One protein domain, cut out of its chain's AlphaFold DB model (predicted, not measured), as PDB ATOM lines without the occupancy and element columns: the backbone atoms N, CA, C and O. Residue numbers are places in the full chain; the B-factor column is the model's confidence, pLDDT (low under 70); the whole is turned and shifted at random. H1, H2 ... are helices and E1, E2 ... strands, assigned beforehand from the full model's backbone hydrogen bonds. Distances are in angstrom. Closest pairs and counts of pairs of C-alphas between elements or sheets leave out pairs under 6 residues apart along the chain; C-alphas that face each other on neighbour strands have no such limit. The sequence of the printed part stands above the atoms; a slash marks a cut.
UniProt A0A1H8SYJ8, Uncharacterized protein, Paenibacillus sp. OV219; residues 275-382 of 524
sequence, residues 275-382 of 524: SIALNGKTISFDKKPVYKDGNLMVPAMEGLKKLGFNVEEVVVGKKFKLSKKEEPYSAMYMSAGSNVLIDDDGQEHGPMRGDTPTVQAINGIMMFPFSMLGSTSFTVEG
ATOM      1  N   SER A 275     174.561 167.346 143.667       77.25
ATOM      2  CA  SER A 275     173.638 166.692 142.730       77.25
ATOM      3  C   SER A 275     173.285 165.270 143.163       77.25
ATOM      4  O   SER A 275     174.156 164.488 143.539       77.25
ATOM      5  N   ILE A 276     171.995 164.936 143.115       75.94
ATOM      6  CA  ILE A 276     171.472 163.591 143.396       75.94
ATOM      7  C   ILE A 276     170.682 163.114 142.184       75.94
ATOM      8  O   ILE A 276     169.800 163.826 141.703       75.94
ATOM      9  N   ALA A 277     170.973 161.910 141.694       75.50
ATOM     10  CA  ALA A 277     170.166 161.280 140.657       75.50
ATOM     11  C   ALA A 277     168.926 160.626 141.287       75.50
ATOM     12  O   ALA A 277     169.049 159.716 142.107       75.50
ATOM     13  N   LEU A 278     167.737 161.084 140.891       72.50
ATOM     14  CA  LEU A 278     166.441 160.568 141.329       72.50
ATOM     15  C   LEU A 278     165.593 160.233 140.097       72.50
ATOM     16  O   LEU A 278     165.302 161.110 139.283       72.50
ATOM     17  N   ASN A 279     165.217 158.960 139.939       69.62
ATOM     18  CA  ASN A 279     164.437 158.460 138.797       69.62
ATOM     19  C   ASN A 279     165.022 158.884 137.430       69.62
ATOM     20  O   ASN A 279     164.304 159.347 136.545       69.62
ATOM     21  N   GLY A 280     166.349 158.792 137.280       72.88
ATOM     22  CA  GLY A 280     167.060 159.171 136.052       72.88
ATOM     23  C   GLY A 280     167.195 160.680 135.814       72.88
ATOM     24  O   GLY A 280     167.732 161.083 134.785       72.88
ATOM     25  N   LYS A 281     166.743 161.527 136.748       74.38
ATOM     26  CA  LYS A 281     166.921 162.984 136.699       74.38
ATOM     27  C   LYS A 281     167.933 163.438 137.741       74.38
ATOM     28  O   LYS A 281     167.815 163.102 138.915       74.38
ATOM     29  N   THR A 282     168.895 164.252 137.325       78.88
ATOM     30  CA  THR A 282     169.853 164.882 138.238       78.88
ATOM     31  C   THR A 282     169.229 166.112 138.890       78.88
ATOM     32  O   THR A 282     168.875 167.083 138.218       78.88
ATOM     33  N   ILE A 283     169.099 166.078 140.211       80.69
ATOM     34  CA  ILE A 283     168.571 167.162 141.035       80.69
ATOM     35  C   ILE A 283     169.743 167.836 141.739       80.69
ATOM     36  O   ILE A 283     170.344 167.248 142.633       80.69
ATOM     37  N   SER A 284     170.059 169.068 141.345       81.38
ATOM     38  CA  SER A 284     171.073 169.876 142.034       81.38
ATOM     39  C   SER A 284     170.488 170.651 143.224       81.38
ATOM     40  O   SER A 284     169.359 171.126 143.144       81.38
ATOM     41  N   PHE A 285     171.242 170.829 144.296       82.19
ATOM     42  CA  PHE A 285     170.859 171.565 145.495       82.19
ATOM     43  C   PHE A 285     171.890 172.657 145.751       82.19
ATOM     44  O   PHE A 285     173.095 172.403 145.681       82.19
ATOM     45  N   ASP A 286     171.418 173.853 146.070       79.56
ATOM     46  CA  ASP A 286     172.260 174.992 146.447       79.56
ATOM     47  C   ASP A 286     172.757 174.836 147.892       79.56
ATOM     48  O   ASP A 286     173.778 175.399 148.293       79.56
ATOM     49  N   LYS A 287     172.034 174.041 148.688       84.81
ATOM     50  CA  LYS A 287     172.370 173.701 150.072       84.81
ATOM     51  C   LYS A 287     172.818 172.244 150.182       84.81
ATOM     52  O   LYS A 287     172.249 171.348 149.566       84.81
ATOM     53  N   LYS A 288     173.831 172.005 151.019       85.44
ATOM     54  CA  LYS A 288     174.435 170.683 151.227       85.44
ATOM     55  C   LYS A 288     173.441 169.691 151.861       85.44
ATOM     56  O   LYS A 288     172.948 169.985 152.950       85.44
ATOM     57  N   PRO A 289     173.199 168.509 151.256       86.38
ATOM     58  CA  PRO A 289     172.530 167.394 151.926       86.38
ATOM     59  C   PRO A 289     173.292 166.937 153.180       86.38
ATOM     60  O   PRO A 289     174.523 166.928 153.195       86.38
ATOM     61  N   VAL A 290     172.582 166.537 154.233       88.38
ATOM     62  CA  VAL A 290     173.164 166.153 155.533       88.38
ATOM     63  C   VAL A 290     172.753 164.728 155.878       88.38
ATOM     64  O   VAL A 290     171.579 164.403 155.800       88.38
ATOM     65  N   TYR A 291     173.686 163.877 156.300       84.56
ATOM     66  CA  TYR A 291     173.338 162.558 156.832       84.56
ATOM     67  C   TYR A 291     172.988 162.680 158.319       84.56
ATOM     68  O   TYR A 291     173.786 163.218 159.089       84.56
ATOM     69  N   LYS A 292     171.801 162.229 158.732       83.50
ATOM     70  CA  LYS A 292     171.346 162.299 160.127       83.50
ATOM     71  C   LYS A 292     170.423 161.127 160.454       83.50
ATOM     72  O   LYS A 292     169.561 160.790 159.653       83.50
ATOM     73  N   ASP A 293     170.616 160.514 161.623       81.94
ATOM     74  CA  ASP A 293     169.793 159.402 162.124       81.94
ATOM     75  C   ASP A 293     169.641 158.264 161.092       81.94
ATOM     76  O   ASP A 293     168.552 157.751 160.854       81.94
ATOM     77  N   GLY A 294     170.736 157.923 160.400       81.88
ATOM     78  CA  GLY A 294     170.744 156.884 159.362       81.88
ATOM     79  C   GLY A 294     170.115 157.286 158.022       81.88
ATOM     80  O   GLY A 294     170.052 156.454 157.126       81.88
ATOM     81  N   ASN A 295     169.675 158.538 157.860       83.50
ATOM     82  CA  ASN A 295     168.985 159.017 156.667       83.50
ATOM     83  C   ASN A 295     169.758 160.146 155.973       83.50
ATOM     84  O   ASN A 295     170.266 161.067 156.615       83.50
ATOM     85  N   LEU A 296     169.796 160.118 154.638       89.25
ATOM     86  CA  LEU A 296     170.236 161.263 153.844       89.25
ATOM     87  C   LEU A 296     169.127 162.319 153.852       89.25
ATOM     88  O   LEU A 296     168.067 162.115 153.270       89.25
ATOM     89  N   MET A 297     169.372 163.446 154.506       90.69
ATOM     90  CA  MET A 297     168.453 164.573 154.599       90.69
ATOM     91  C   MET A 297     168.781 165.588 153.502       90.69
ATOM     92  O   MET A 297     169.907 166.081 153.418       90.69
ATOM     93  N   VAL A 298     167.805 165.922 152.665       91.94
ATOM     94  CA  VAL A 298     167.964 166.874 151.558       91.94
ATOM     95  C   VAL A 298     167.117 168.131 151.796       91.94
ATOM     96  O   VAL A 298     166.092 168.053 152.480       91.94
ATOM     97  N   PRO A 299     167.510 169.302 151.261       91.94
ATOM     98  CA  PRO A 299     166.755 170.535 151.457       91.94
ATOM     99  C   PRO A 299     165.327 170.478 150.885       91.94
ATOM    100  O   PRO A 299     165.116 170.669 149.687       91.94
ATOM    101  N   ALA A 300     164.342 170.332 151.774       84.94
ATOM    102  CA  ALA A 300     163.217 171.259 151.846       84.94
ATOM    103  C   ALA A 300     162.568 171.737 150.527       84.94
ATOM    104  O   ALA A 300     161.978 171.075 149.675       84.94
ATOM    105  N   MET A 301     162.670 173.037 150.367       84.19
ATOM    106  CA  MET A 301     162.049 173.714 149.251       84.19
ATOM    107  C   MET A 301     162.654 173.323 147.902       84.19
ATOM    108  O   MET A 301     161.941 173.311 146.905       84.19
ATOM    109  N   GLU A 302     163.950 173.015 147.849       83.81
ATOM    110  CA  GLU A 302     164.652 172.744 146.592       83.81
ATOM    111  C   GLU A 302     164.275 171.372 146.028       83.81
ATOM    112  O   GLU A 302     163.930 171.272 144.848       83.81
ATOM    113  N   GLY A 303     164.267 170.332 146.870       82.56
ATOM    114  CA  GLY A 303     163.924 168.973 146.445       82.56
ATOM    115  C   GLY A 303     162.483 168.860 145.957       82.56
ATOM    116  O   GLY A 303     162.238 168.340 144.869       82.56
ATOM    117  N   LEU A 304     161.531 169.417 146.712       84.31
ATOM    118  CA  LEU A 304     160.110 169.341 146.369       84.31
ATOM    119  C   LEU A 304     159.766 170.183 145.134       84.31
ATOM    120  O   LEU A 304     159.062 169.696 144.250       84.31
ATOM    121  N   LYS A 305     160.333 171.391 144.990       84.69
ATOM    122  CA  LYS A 305     160.151 172.191 143.764       84.69
ATOM    123  C   LYS A 305     160.656 171.461 142.524       84.69
ATOM    124  O   LYS A 305     159.984 171.457 141.494       84.69
ATOM    125  N   LYS A 306     161.816 170.804 142.615       82.12
ATOM    126  CA  LYS A 306     162.389 170.043 141.492       82.12
ATOM    127  C   LYS A 306     161.613 168.768 141.162       82.12
ATOM    128  O   LYS A 306     161.686 168.297 140.029       82.12
ATOM    129  N   LEU A 307     160.825 168.264 142.107       77.12
ATOM    130  CA  LEU A 307     159.869 167.176 141.896       77.12
ATOM    131  C   LEU A 307     158.507 167.639 141.361       77.12
ATOM    132  O   LEU A 307     157.621 166.812 141.155       77.12
ATOM    133  N   GLY A 308     158.345 168.937 141.085       84.19
ATOM    134  CA  GLY A 308     157.125 169.497 140.508       84.19
ATOM    135  C   GLY A 308     156.063 169.895 141.535       84.19
ATOM    136  O   GLY A 308     154.936 170.197 141.144       84.19
ATOM    137  N   PHE A 309     156.402 169.927 142.827       83.06
ATOM    138  CA  PHE A 309     155.532 170.511 143.845       83.06
ATOM    139  C   PHE A 309     155.663 172.039 143.845       83.06
ATOM    140  O   PHE A 309     156.761 172.597 143.838       83.06
ATOM    141  N   ASN A 310     154.536 172.730 143.936       82.50
ATOM    142  CA  ASN A 310     154.481 174.117 144.369       82.50
ATOM    143  C   ASN A 310     154.629 174.138 145.893       82.50
ATOM    144  O   ASN A 310     153.785 173.608 146.616       82.50
ATOM    145  N   VAL A 311     155.721 174.730 146.368       83.31
ATOM    146  CA  VAL A 311     156.048 174.832 147.794       83.31
ATOM    147  C   VAL A 311     155.884 176.281 148.232       83.31
ATOM    148  O   VAL A 311     156.676 177.136 147.822       83.31
ATOM    149  N   GLU A 312     154.890 176.542 149.076       82.38
ATOM    150  CA  GLU A 312     154.680 177.836 149.727       82.38
ATOM    151  C   GLU A 312     155.121 177.742 151.192       82.38
ATOM    152  O   GLU A 312     154.686 176.865 151.941       82.38
ATOM    153  N   GLU A 313     156.022 178.630 151.611       76.62
ATOM    154  CA  GLU A 313     156.411 178.735 153.015       76.62
ATOM    155  C   GLU A 313     155.342 179.532 153.770       76.62
ATOM    156  O   GLU A 313     155.110 180.710 153.494       76.62
ATOM    157  N   VAL A 314     154.679 178.889 154.730       75.94
ATOM    158  CA  VAL A 314     153.688 179.540 155.585       75.94
ATOM    159  C   VAL A 314     154.416 180.058 156.820       75.94
ATOM    160  O   VAL A 314     154.769 179.310 157.733       75.94
ATOM    161  N   VAL A 315     154.657 181.372 156.825       55.19
ATOM    162  CA  VAL A 315     155.462 182.092 157.832       55.19
ATOM    163  C   VAL A 315     154.945 181.873 159.263       55.19
ATOM    164  O   VAL A 315     155.720 181.869 160.220       55.19
ATOM    165  N   VAL A 316     153.645 181.618 159.431       52.25
ATOM    166  CA  VAL A 316     153.051 181.319 160.737       52.25
ATOM    167  C   VAL A 316     153.239 179.833 161.065       52.25
ATOM    168  O   VAL A 316     152.463 178.978 160.647       52.25
ATOM    169  N   GLY A 317     154.287 179.526 161.837       56.47
ATOM    170  CA  GLY A 317     154.484 178.207 162.456       56.47
ATOM    171  C   GLY A 317     155.488 177.266 161.778       56.47
ATOM    172  O   GLY A 317     155.493 176.085 162.119       56.47
ATOM    173  N   LYS A 318     156.349 177.756 160.868       68.62
ATOM    174  CA  LYS A 318     157.354 176.941 160.141       68.62
ATOM    175  C   LYS A 318     156.724 175.739 159.420       68.62
ATOM    176  O   LYS A 318     157.227 174.617 159.511       68.62
ATOM    177  N   LYS A 319     155.597 175.981 158.747       72.00
ATOM    178  CA  LYS A 319     154.883 174.983 157.948       72.00
ATOM    179  C   LYS A 319     155.152 175.221 156.463       72.00
ATOM    180  O   LYS A 319     155.200 176.369 156.027       72.00
ATOM    181  N   PHE A 320     155.285 174.157 155.679       74.56
ATOM    182  CA  PHE A 320     155.210 174.252 154.216       74.56
ATOM    183  C   PHE A 320     153.847 173.815 153.753       74.56
ATOM    184  O   PHE A 320     153.386 172.785 154.220       74.56
ATOM    185  N   LYS A 321     153.261 174.556 152.820       80.44
ATOM    186  CA  LYS A 321     152.119 174.107 152.036       80.44
ATOM    187  C   LYS A 321     152.650 173.528 150.727       80.44
ATOM    188  O   LYS A 321     153.310 174.235 149.962       80.44
ATOM    189  N   LEU A 322     152.398 172.246 150.488       77.94
ATOM    190  CA  LEU A 322     152.771 171.563 149.247       77.94
ATOM    191  C   LEU A 322     151.533 171.369 148.389       77.94
ATOM    192  O   LEU A 322     150.581 170.771 148.860       77.94
ATOM    193  N   SER A 323     151.545 171.821 147.140       79.38
ATOM    194  CA  SER A 323     150.496 171.491 146.165       79.38
ATOM    195  C   SER A 323     151.122 170.995 144.868       79.38
ATOM    196  O   SER A 323     152.209 171.431 144.496       79.38
ATOM    197  N   LYS A 324     150.465 170.081 144.155       77.88
ATOM    198  CA  LYS A 324     150.932 169.586 142.854       77.88
ATOM    199  C   LYS A 324     149.899 169.959 141.800       77.88
ATOM    200  O   LYS A 324     148.712 169.742 141.991       77.88
ATOM    201  N   LYS A 325     150.355 170.562 140.699       63.50
ATOM    202  CA  LYS A 325     149.514 171.299 139.733       63.50
ATOM    203  C   LYS A 325     148.398 170.469 139.067       63.50
ATOM    204  O   LYS A 325     147.502 171.055 138.474       63.50
ATOM    205  N   GLU A 326     148.466 169.141 139.151       64.00
ATOM    206  CA  GLU A 326     147.573 168.198 138.460       64.00
ATOM    207  C   GLU A 326     146.760 167.305 139.412       64.00
ATOM    208  O   GLU A 326     145.974 166.485 138.948       64.00
ATOM    209  N   GLU A 327     146.910 167.460 140.730       58.28
ATOM    210  CA  GLU A 327     146.157 166.672 141.710       58.28
ATOM    211  C   GLU A 327     145.148 167.597 142.415       58.28
ATOM    212  O   GLU A 327     145.560 168.568 143.050       58.28
ATOM    213  N   PRO A 328     143.824 167.365 142.266       42.47
ATOM    214  CA  PRO A 328     142.788 168.314 142.688       42.47
ATOM    215  C   PRO A 328     142.601 168.433 144.207       42.47
ATOM    216  O   PRO A 328     141.716 169.162 144.642       42.47
ATOM    217  N   TYR A 329     143.421 167.756 145.010       45.16
ATOM    218  CA  TYR A 329     143.340 167.776 146.464       45.16
ATOM    219  C   TYR A 329     144.728 167.604 147.074       45.16
ATOM    220  O   TYR A 329     145.561 166.890 146.513       45.16
ATOM    221  N   SER A 330     144.903 168.180 148.263       50.28
ATOM    222  CA  SER A 330     145.981 168.019 149.245       50.28
ATOM    223  C   SER A 330     147.102 169.060 149.210       50.28
ATOM    224  O   SER A 330     148.243 168.800 148.826       50.28
ATOM    225  N   ALA A 331     146.798 170.249 149.739       56.25
ATOM    226  CA  ALA A 331     147.797 171.052 150.426       56.25
ATOM    227  C   ALA A 331     148.390 170.271 151.609       56.25
ATOM    228  O   ALA A 331     147.815 170.259 152.687       56.25
ATOM    229  N   MET A 332     149.554 169.641 151.452       63.31
ATOM    230  CA  MET A 332     150.203 168.975 152.586       63.31
ATOM    231  C   MET A 332     150.915 170.011 153.457       63.31
ATOM    232  O   MET A 332     151.793 170.721 152.963       63.31
ATOM    233  N   TYR A 333     150.564 170.068 154.745       65.81
ATOM    234  CA  TYR A 333     151.270 170.884 155.731       65.81
ATOM    235  C   TYR A 333     152.324 170.074 156.479       65.81
ATOM    236  O   TYR A 333     151.985 169.199 157.264       65.81
ATOM    237  N   MET A 334     153.603 170.403 156.293       66.12
ATOM    238  CA  MET A 334     154.699 169.751 157.026       66.12
ATOM    239  C   MET A 334     155.321 170.720 158.031       66.12
ATOM    240  O   MET A 334     155.717 171.819 157.636       66.12
ATOM    241  N   SER A 335     155.458 170.322 159.299       70.19
ATOM    242  CA  SER A 335     156.241 171.064 160.300       70.19
ATOM    243  C   SER A 335     157.409 170.230 160.824       70.19
ATOM    244  O   SER A 335     157.393 169.002 160.774       70.19
ATOM    245  N   ALA A 336     158.445 170.900 161.337       70.81
ATOM    246  CA  ALA A 336     159.572 170.206 161.950       70.81
ATOM    247  C   ALA A 336     159.086 169.352 163.134       70.81
ATOM    248  O   ALA A 336     158.489 169.886 164.070       70.81
ATOM    249  N   GLY A 337     159.362 168.046 163.096       69.44
ATOM    250  CA  GLY A 337     159.003 167.113 164.168       69.44
ATOM    251  C   GLY A 337     157.556 166.602 164.162       69.44
ATOM    252  O   GLY A 337     157.174 165.950 165.131       69.44
ATOM    253  N   SER A 338     156.759 166.853 163.116       62.75
ATOM    254  CA  SER A 338     155.424 166.250 162.973       62.75
ATOM    255  C   SER A 338     155.309 165.365 161.724       62.75
ATOM    256  O   SER A 338     155.913 165.644 160.691       62.75
ATOM    257  N   ASN A 339     154.515 164.294 161.847       58.97
ATOM    258  CA  ASN A 339     154.113 163.379 160.765       58.97
ATOM    259  C   ASN A 339     152.632 163.567 160.390       58.97
ATOM    260  O   ASN A 339     151.984 162.625 159.932       58.97
ATOM    261  N   VAL A 340     152.069 164.745 160.668       56.91
ATOM    262  CA  VAL A 340     150.634 165.000 160.509       56.91
ATOM    263  C   VAL A 340     150.364 165.472 159.089       56.91
ATOM    264  O   VAL A 340     150.944 166.455 158.631       56.91
ATOM    265  N   LEU A 341     149.478 164.758 158.405       60.16
ATOM    266  CA  LEU A 341     148.911 165.184 157.135       60.16
ATOM    267  C   LEU A 341     147.705 166.066 157.457       60.16
ATOM    268  O   LEU A 341     146.770 165.609 158.099       60.16
ATOM    269  N   ILE A 342     147.730 167.328 157.043       58.69
ATOM    270  CA  ILE A 342     146.566 168.218 157.130       58.69
ATOM    271  C   ILE A 342     146.038 168.366 155.709       58.69
ATOM    272  O   ILE A 342     146.836 168.687 154.830       58.69
ATOM    273  N   ASP A 343     144.759 168.086 155.474       63.66
ATOM    274  CA  ASP A 343     144.131 168.303 154.166       63.66
ATOM    275  C   ASP A 343     143.697 169.768 153.952       63.66
ATOM    276  O   ASP A 343     143.913 170.640 154.798       63.66
ATOM    277  N   ASP A 344     143.108 170.059 152.788       57.00
ATOM    278  CA  ASP A 344     142.663 171.411 152.421       57.00
ATOM    279  C   ASP A 344     141.552 171.958 153.341       57.00
ATOM    280  O   ASP A 344     141.427 173.177 153.480       57.00
ATOM    281  N   ASP A 345     140.805 171.075 154.016       68.31
ATOM    282  CA  ASP A 345     139.736 171.415 154.963       68.31
ATOM    283  C   ASP A 345     140.263 171.605 156.399       68.31
ATOM    284  O   ASP A 345     139.502 171.903 157.327       68.31
ATOM    285  N   GLY A 346     141.577 171.465 156.599       60.72
ATOM    286  CA  GLY A 346     142.220 171.596 157.900       60.72
ATOM    287  C   GLY A 346     142.050 170.371 158.798       60.72
ATOM    288  O   GLY A 346     142.346 170.470 159.992       60.72
ATOM    289  N   GLN A 347     141.591 169.232 158.267       67.44
ATOM    290  CA  GLN A 347     141.496 167.997 159.038       67.44
ATOM    291  C   GLN A 347     142.854 167.306 159.127       67.44
ATOM    292  O   GLN A 347     143.537 167.070 158.129       67.44
ATOM    293  N   GLU A 348     143.241 166.973 160.357       66.88
ATOM    294  CA  GLU A 348     144.419 166.163 160.636       66.88
ATOM    295  C   GLU A 348     144.113 164.695 160.324       66.88
ATOM    296  O   GLU A 348     143.403 164.007 161.062       66.88
ATOM    297  N   HIS A 349     144.690 164.190 159.242       62.22
ATOM    298  CA  HIS A 349     144.812 162.760 159.014       62.22
ATOM    299  C   HIS A 349     145.948 162.266 159.911       62.22
ATOM    300  O   HIS A 349     147.055 162.811 159.882       62.22
ATOM    301  N   GLY A 350     145.635 161.288 160.770       53.75
ATOM    302  CA  GLY A 350     146.510 160.813 161.846       53.75
ATOM    303  C   GLY A 350     147.955 160.528 161.405       53.75
ATOM    304  O   GLY A 350     148.219 160.344 160.216       53.75
ATOM    305  N   PRO A 351     148.912 160.483 162.353       58.44
ATOM    306  CA  PRO A 351     150.336 160.435 162.037       58.44
ATOM    307  C   PRO A 351     150.642 159.299 161.061       58.44
ATOM    308  O   PRO A 351     150.158 158.179 161.261       58.44
ATOM    309  N   MET A 352     151.467 159.569 160.041       58.09
ATOM    310  CA  MET A 352     152.035 158.500 159.211       58.09
ATOM    311  C   MET A 352     152.595 157.415 160.148       58.09
ATOM    312  O   MET A 352     153.473 157.690 160.968       58.09
ATOM    313  N   ARG A 353     152.009 156.211 160.111       46.75
ATOM    314  CA  ARG A 353     152.338 155.118 161.040       46.75
ATOM    315  C   ARG A 353     153.773 154.628 160.813       46.75
ATOM    316  O   ARG A 353     154.156 154.370 159.680       46.75
ATOM    317  N   GLY A 354     154.495 154.385 161.909       50.84
ATOM    318  CA  GLY A 354     155.821 153.748 161.930       50.84
ATOM    319  C   GLY A 354     156.973 154.746 162.024       50.84
ATOM    320  O   GLY A 354     156.742 155.944 161.872       50.84
ATOM    321  N   ASP A 355     158.189 154.240 162.270       58.00
ATOM    322  CA  ASP A 355     159.490 154.933 162.429       58.00
ATOM    323  C   ASP A 355     159.944 155.750 161.198       58.00
ATOM    324  O   ASP A 355     161.128 155.871 160.884       58.00
ATOM    325  N   THR A 356     158.985 156.295 160.458       59.25
ATOM    326  CA  THR A 356     159.170 157.089 159.260       59.25
ATOM    327  C   THR A 356     159.933 158.347 159.654       59.25
ATOM    328  O   THR A 356     159.450 159.119 160.493       59.25
ATOM    329  N   PRO A 357     161.131 158.557 159.090       63.44
ATOM    330  CA  PRO A 357     161.949 159.697 159.449       63.44
ATOM    331  C   PRO A 357     161.183 160.989 159.134       63.44
ATOM    332  O   PRO A 357     160.507 161.102 158.115       63.44
ATOM    333  N   THR A 358     161.218 161.941 160.062       79.94
ATOM    334  CA  THR A 358     160.379 163.145 160.003       79.94
ATOM    335  C   THR A 358     161.123 164.303 159.343       79.94
ATOM    336  O   THR A 358     162.353 164.300 159.240       79.94
ATOM    337  N   VAL A 359     160.392 165.324 158.891       82.38
ATOM    338  CA  VAL A 359     161.011 166.580 158.445       82.38
ATOM    339  C   VAL A 359     161.695 167.246 159.636       82.38
ATOM    340  O   VAL A 359     161.097 167.407 160.703       82.38
ATOM    341  N   GLN A 360     162.945 167.670 159.455       84.44
ATOM    342  CA  GLN A 360     163.749 168.267 160.519       84.44
ATOM    343  C   GLN A 360     164.286 169.636 160.116       84.44
ATOM    344  O   GLN A 360     164.749 169.836 158.996       84.44
ATOM    345  N   ALA A 361     164.305 170.575 161.060       86.00
ATOM    346  CA  ALA A 361     165.067 171.806 160.905       86.00
ATOM    347  C   ALA A 361     166.531 171.542 161.295       86.00
ATOM    348  O   ALA A 361     166.840 171.375 162.476       86.00
ATOM    349  N   ILE A 362     167.438 171.516 160.319       82.31
ATOM    350  CA  ILE A 362     168.883 171.355 160.526       82.31
ATOM    351  C   ILE A 362     169.555 172.672 160.136       82.31
ATOM    352  O   ILE A 362     169.459 173.112 158.994       82.31
ATOM    353  N   ASN A 363     170.209 173.335 161.095       83.69
ATOM    354  CA  ASN A 363     170.856 174.643 160.902       83.69
ATOM    355  C   ASN A 363     169.923 175.717 160.302       83.69
ATOM    356  O   ASN A 363     170.328 176.511 159.458       83.69
ATOM    357  N   GLY A 364     168.651 175.719 160.713       82.69
ATOM    358  CA  GLY A 364     167.641 176.654 160.201       82.69
ATOM    359  C   GLY A 364     167.137 176.341 158.788       82.69
ATOM    360  O   GLY A 364     166.290 177.069 158.280       82.69
ATOM    361  N   ILE A 365     167.608 175.258 158.164       83.31
ATOM    362  CA  ILE A 365     167.115 174.755 156.882       83.31
ATOM    363  C   ILE A 365     166.201 173.572 157.171       83.31
ATOM    364  O   ILE A 365     166.562 172.652 157.900       83.31
ATOM    365  N   MET A 366     165.008 173.589 156.595       85.00
ATOM    366  CA  MET A 366     164.123 172.439 156.653       85.00
ATOM    367  C   MET A 366     164.641 171.371 155.696       85.00
ATOM    368  O   MET A 366     164.857 171.636 154.514       85.00
ATOM    369  N   MET A 367     164.868 170.182 156.231       89.56
ATOM    370  CA  MET A 367     165.400 169.036 155.518       89.56
ATOM    371  C   MET A 367     164.405 167.889 155.628       89.56
ATOM    372  O   MET A 367     163.857 167.656 156.708       89.56
ATOM    373  N   PHE A 368     164.200 167.153 154.544       88.69
ATOM    374  CA  PHE A 368     163.424 165.917 154.571       88.69
ATOM    375  C   PHE A 368     164.302 164.714 154.253       88.69
ATOM    376  O   PHE A 368     165.286 164.844 153.516       88.69
ATOM    377  N   PRO A 369     163.950 163.542 154.794       87.75
ATOM    378  CA  PRO A 369     164.622 162.305 154.456       87.75
ATOM    379  C   PRO A 369     164.419 162.015 152.976       87.75
ATOM    380  O   PRO A 369     163.303 162.071 152.460       87.75
ATOM    381  N   PHE A 370     165.497 161.665 152.290       82.25
ATOM    382  CA  PHE A 370     165.462 161.317 150.876       82.25
ATOM    383  C   PHE A 370     164.528 160.126 150.591       82.25
ATOM    384  O   PHE A 370     163.904 160.075 149.536       82.25
ATOM    385  N   SER A 371     164.359 159.212 151.554       78.50
ATOM    386  CA  SER A 371     163.429 158.076 151.475       78.50
ATOM    387  C   SER A 371     161.965 158.490 151.284       78.50
ATOM    388  O   SER A 371     161.205 157.750 150.662       78.50
ATOM    389  N   MET A 372     161.571 159.692 151.718       76.44
ATOM    390  CA  MET A 372     160.223 160.227 151.479       76.44
ATOM    391  C   MET A 372     159.966 160.599 150.010       76.44
ATOM    392  O   MET A 372     158.822 160.834 149.634       76.44
ATOM    393  N   LEU A 373     160.999 160.636 149.161       70.81
ATOM    394  CA  LEU A 373     160.865 160.952 147.735       70.81
ATOM    395  C   LEU A 373     160.479 159.731 146.874       70.81
ATOM    396  O   LEU A 373     160.390 159.853 145.653       70.81
ATOM    397  N   GLY A 374     160.237 158.564 147.490       59.84
ATOM    398  CA  GLY A 374     159.648 157.394 146.826       59.84
ATOM    399  C   GLY A 374     160.566 156.653 145.845       59.84
ATOM    400  O   GLY A 374     160.076 156.016 144.918       59.84
ATOM    401  N   SER A 375     161.891 156.738 146.003       46.81
ATOM    402  CA  SER A 375     162.844 156.116 145.071       46.81
ATOM    403  C   SER A 375     163.215 154.683 145.451       46.81
ATOM    404  O   SER A 375     163.581 154.432 146.598       46.81
ATOM    405  N   THR A 376     163.255 153.779 144.473       33.09
ATOM    406  CA  THR A 376     163.781 152.408 144.627       33.09
ATOM    407  C   THR A 376     165.286 152.285 144.336       33.09
ATOM    408  O   THR A 376     165.862 151.229 144.576       33.09
ATOM    409  N   SER A 377     165.954 153.339 143.841       37.75
ATOM    410  CA  SER A 377     167.416 153.379 143.636       37.75
ATOM    411  C   SER A 377     167.944 154.817 143.497       37.75
ATOM    412  O   SER A 377     167.220 155.695 143.024       37.75
ATOM    413  N   PHE A 378     169.196 155.072 143.905       37.38
ATOM    414  CA  PHE A 378     169.851 156.378 143.737       37.38
ATOM    415  C   PHE A 378     171.381 156.287 143.597       37.38
ATOM    416  O   PHE A 378     172.009 155.292 143.959       37.38
ATOM    417  N   THR A 379     171.986 157.364 143.084       35.12
ATOM    418  CA  THR A 379     173.437 157.618 143.059       35.12
ATOM    419  C   THR A 379     173.672 159.068 143.485       35.12
ATOM    420  O   THR A 379     173.022 159.978 142.962       35.12
ATOM    421  N   VAL A 380     174.556 159.290 144.460       36.03
ATOM    422  CA  VAL A 380     174.914 160.631 144.948       36.03
ATOM    423  C   VAL A 380     176.318 160.977 144.476       36.03
ATOM    424  O   VAL A 380     177.248 160.210 144.718       36.03
ATOM    425  N   GLU A 381     176.486 162.142 143.855       34.69
ATOM    426  CA  GLU A 381     177.805 162.688 143.535       34.69
ATOM    427  C   GLU A 381     178.155 163.789 144.550       34.69
ATOM    428  O   GLU A 381     177.608 164.893 144.520       34.69
ATOM    429  N   GLY A 382     179.044 163.468 145.498       37.56
ATOM    430  CA  GLY A 382     179.543 164.388 146.527       37.56
ATOM    431  C   GLY A 382     180.377 163.687 147.612       37.56
ATOM    432  O   GLY A 382     180.227 162.488 147.832       37.56
TER     433      GLY A 382
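This is residues 275 to 382 of the 524 residues of an uncharacterized protein of Paenibacillus sp. OV219 (UniProt A0A1H8SYJ8). Three small antiparallel sheets stand round one short helix, H1, which lies in the middle with a different sheet on each of three sides. The four-stranded sheet E3, E4, E9, E8 is curled like part of a barrel, E2, E1, E10 lies toward one end of the domain, and E5, E6, E7 lies toward the other, near the long loop of residues 336 to 359. The printed part has 108 residues, with named elements in the order E1, E2, E3, E4, H1, E5, E6, E7, E8, E9, H2, E10; the class is mostly strand. The whole is compact, with a radius of gyration of the C-alphas of 13.8 A and spans of 41 by 31 by 27 A.

E1, residues 275 to 278, begins at C-alpha 275, (173.638, 166.692, 142.730). E2 is residues 281 to 285, 12.9 A long; E3 is 290 to 292 and E4 is 295 to 299, 12.8 A. H1, residues 300 to 306, measures 10.5 A from C-alpha 300 at (163.217, 171.259, 151.846). E5, residues 309 to 314, is 14.9 A long, and E6, 319 to 324, is 16.5 A; E7 is 332 to 335. E8 is 360 to 362, E9 is 365 to 369, 12.9 A, and H2 is 370 to 373. E10, residues 378 to 381, ends at C-alpha 381, (177.805, 162.688, 143.535).

In the curled sheet, N 290 of E3 is 2.8 A from O 297 of E4, N 298 of E4 is 2.9 A from O 368 of E9, and N 367 of E9 is 2.8 A from O 360 of E8, each within hydrogen-bond range. H1 is on this sheet; the closest C-alphas of H1 and E9 are those of Ala 300 and Met 367, 4.8 A apart. H2 only grazes the sheet, with residues 370 to 372. E5, E6 and E7 form a meander, each strand the antiparallel neighbour of the one before, with N 310 and O 323 at 2.7 A and N 322 and O 332 at 3.0 A. H1 is over E5 at a height of 7.9 A over this sheet and runs along the strands, at 11 degrees to E5 on the local plane. In the sheet E2, E1, E10, N 278 of E1 and O 281 of E2 are 2.8 A apart, within hydrogen-bond range; between E1 and E10, N 277 of E1 and O 379 of E10 are 3.1 A apart, also within range. H1 is on this sheet too; the closest C-alphas of H1 and E2 are those of Glu 302 and Phe 285, 6.4 A apart. Every O i to N i+4 pair of H1 is within hydrogen-bond range; H2 is too short for one.

The farthest C-alphas, those of Asp 345 and Gly 382, are 41.3 A apart. The printed part has no cut. The link from E7 to E8, 24 residues, is long; within it residues 341 to 342 pair antiparallel with 348 to 349. Mean pLDDT of the printed part is 70.7, and 45 residues are under 70, among them 337 to 357 and 374 to 382.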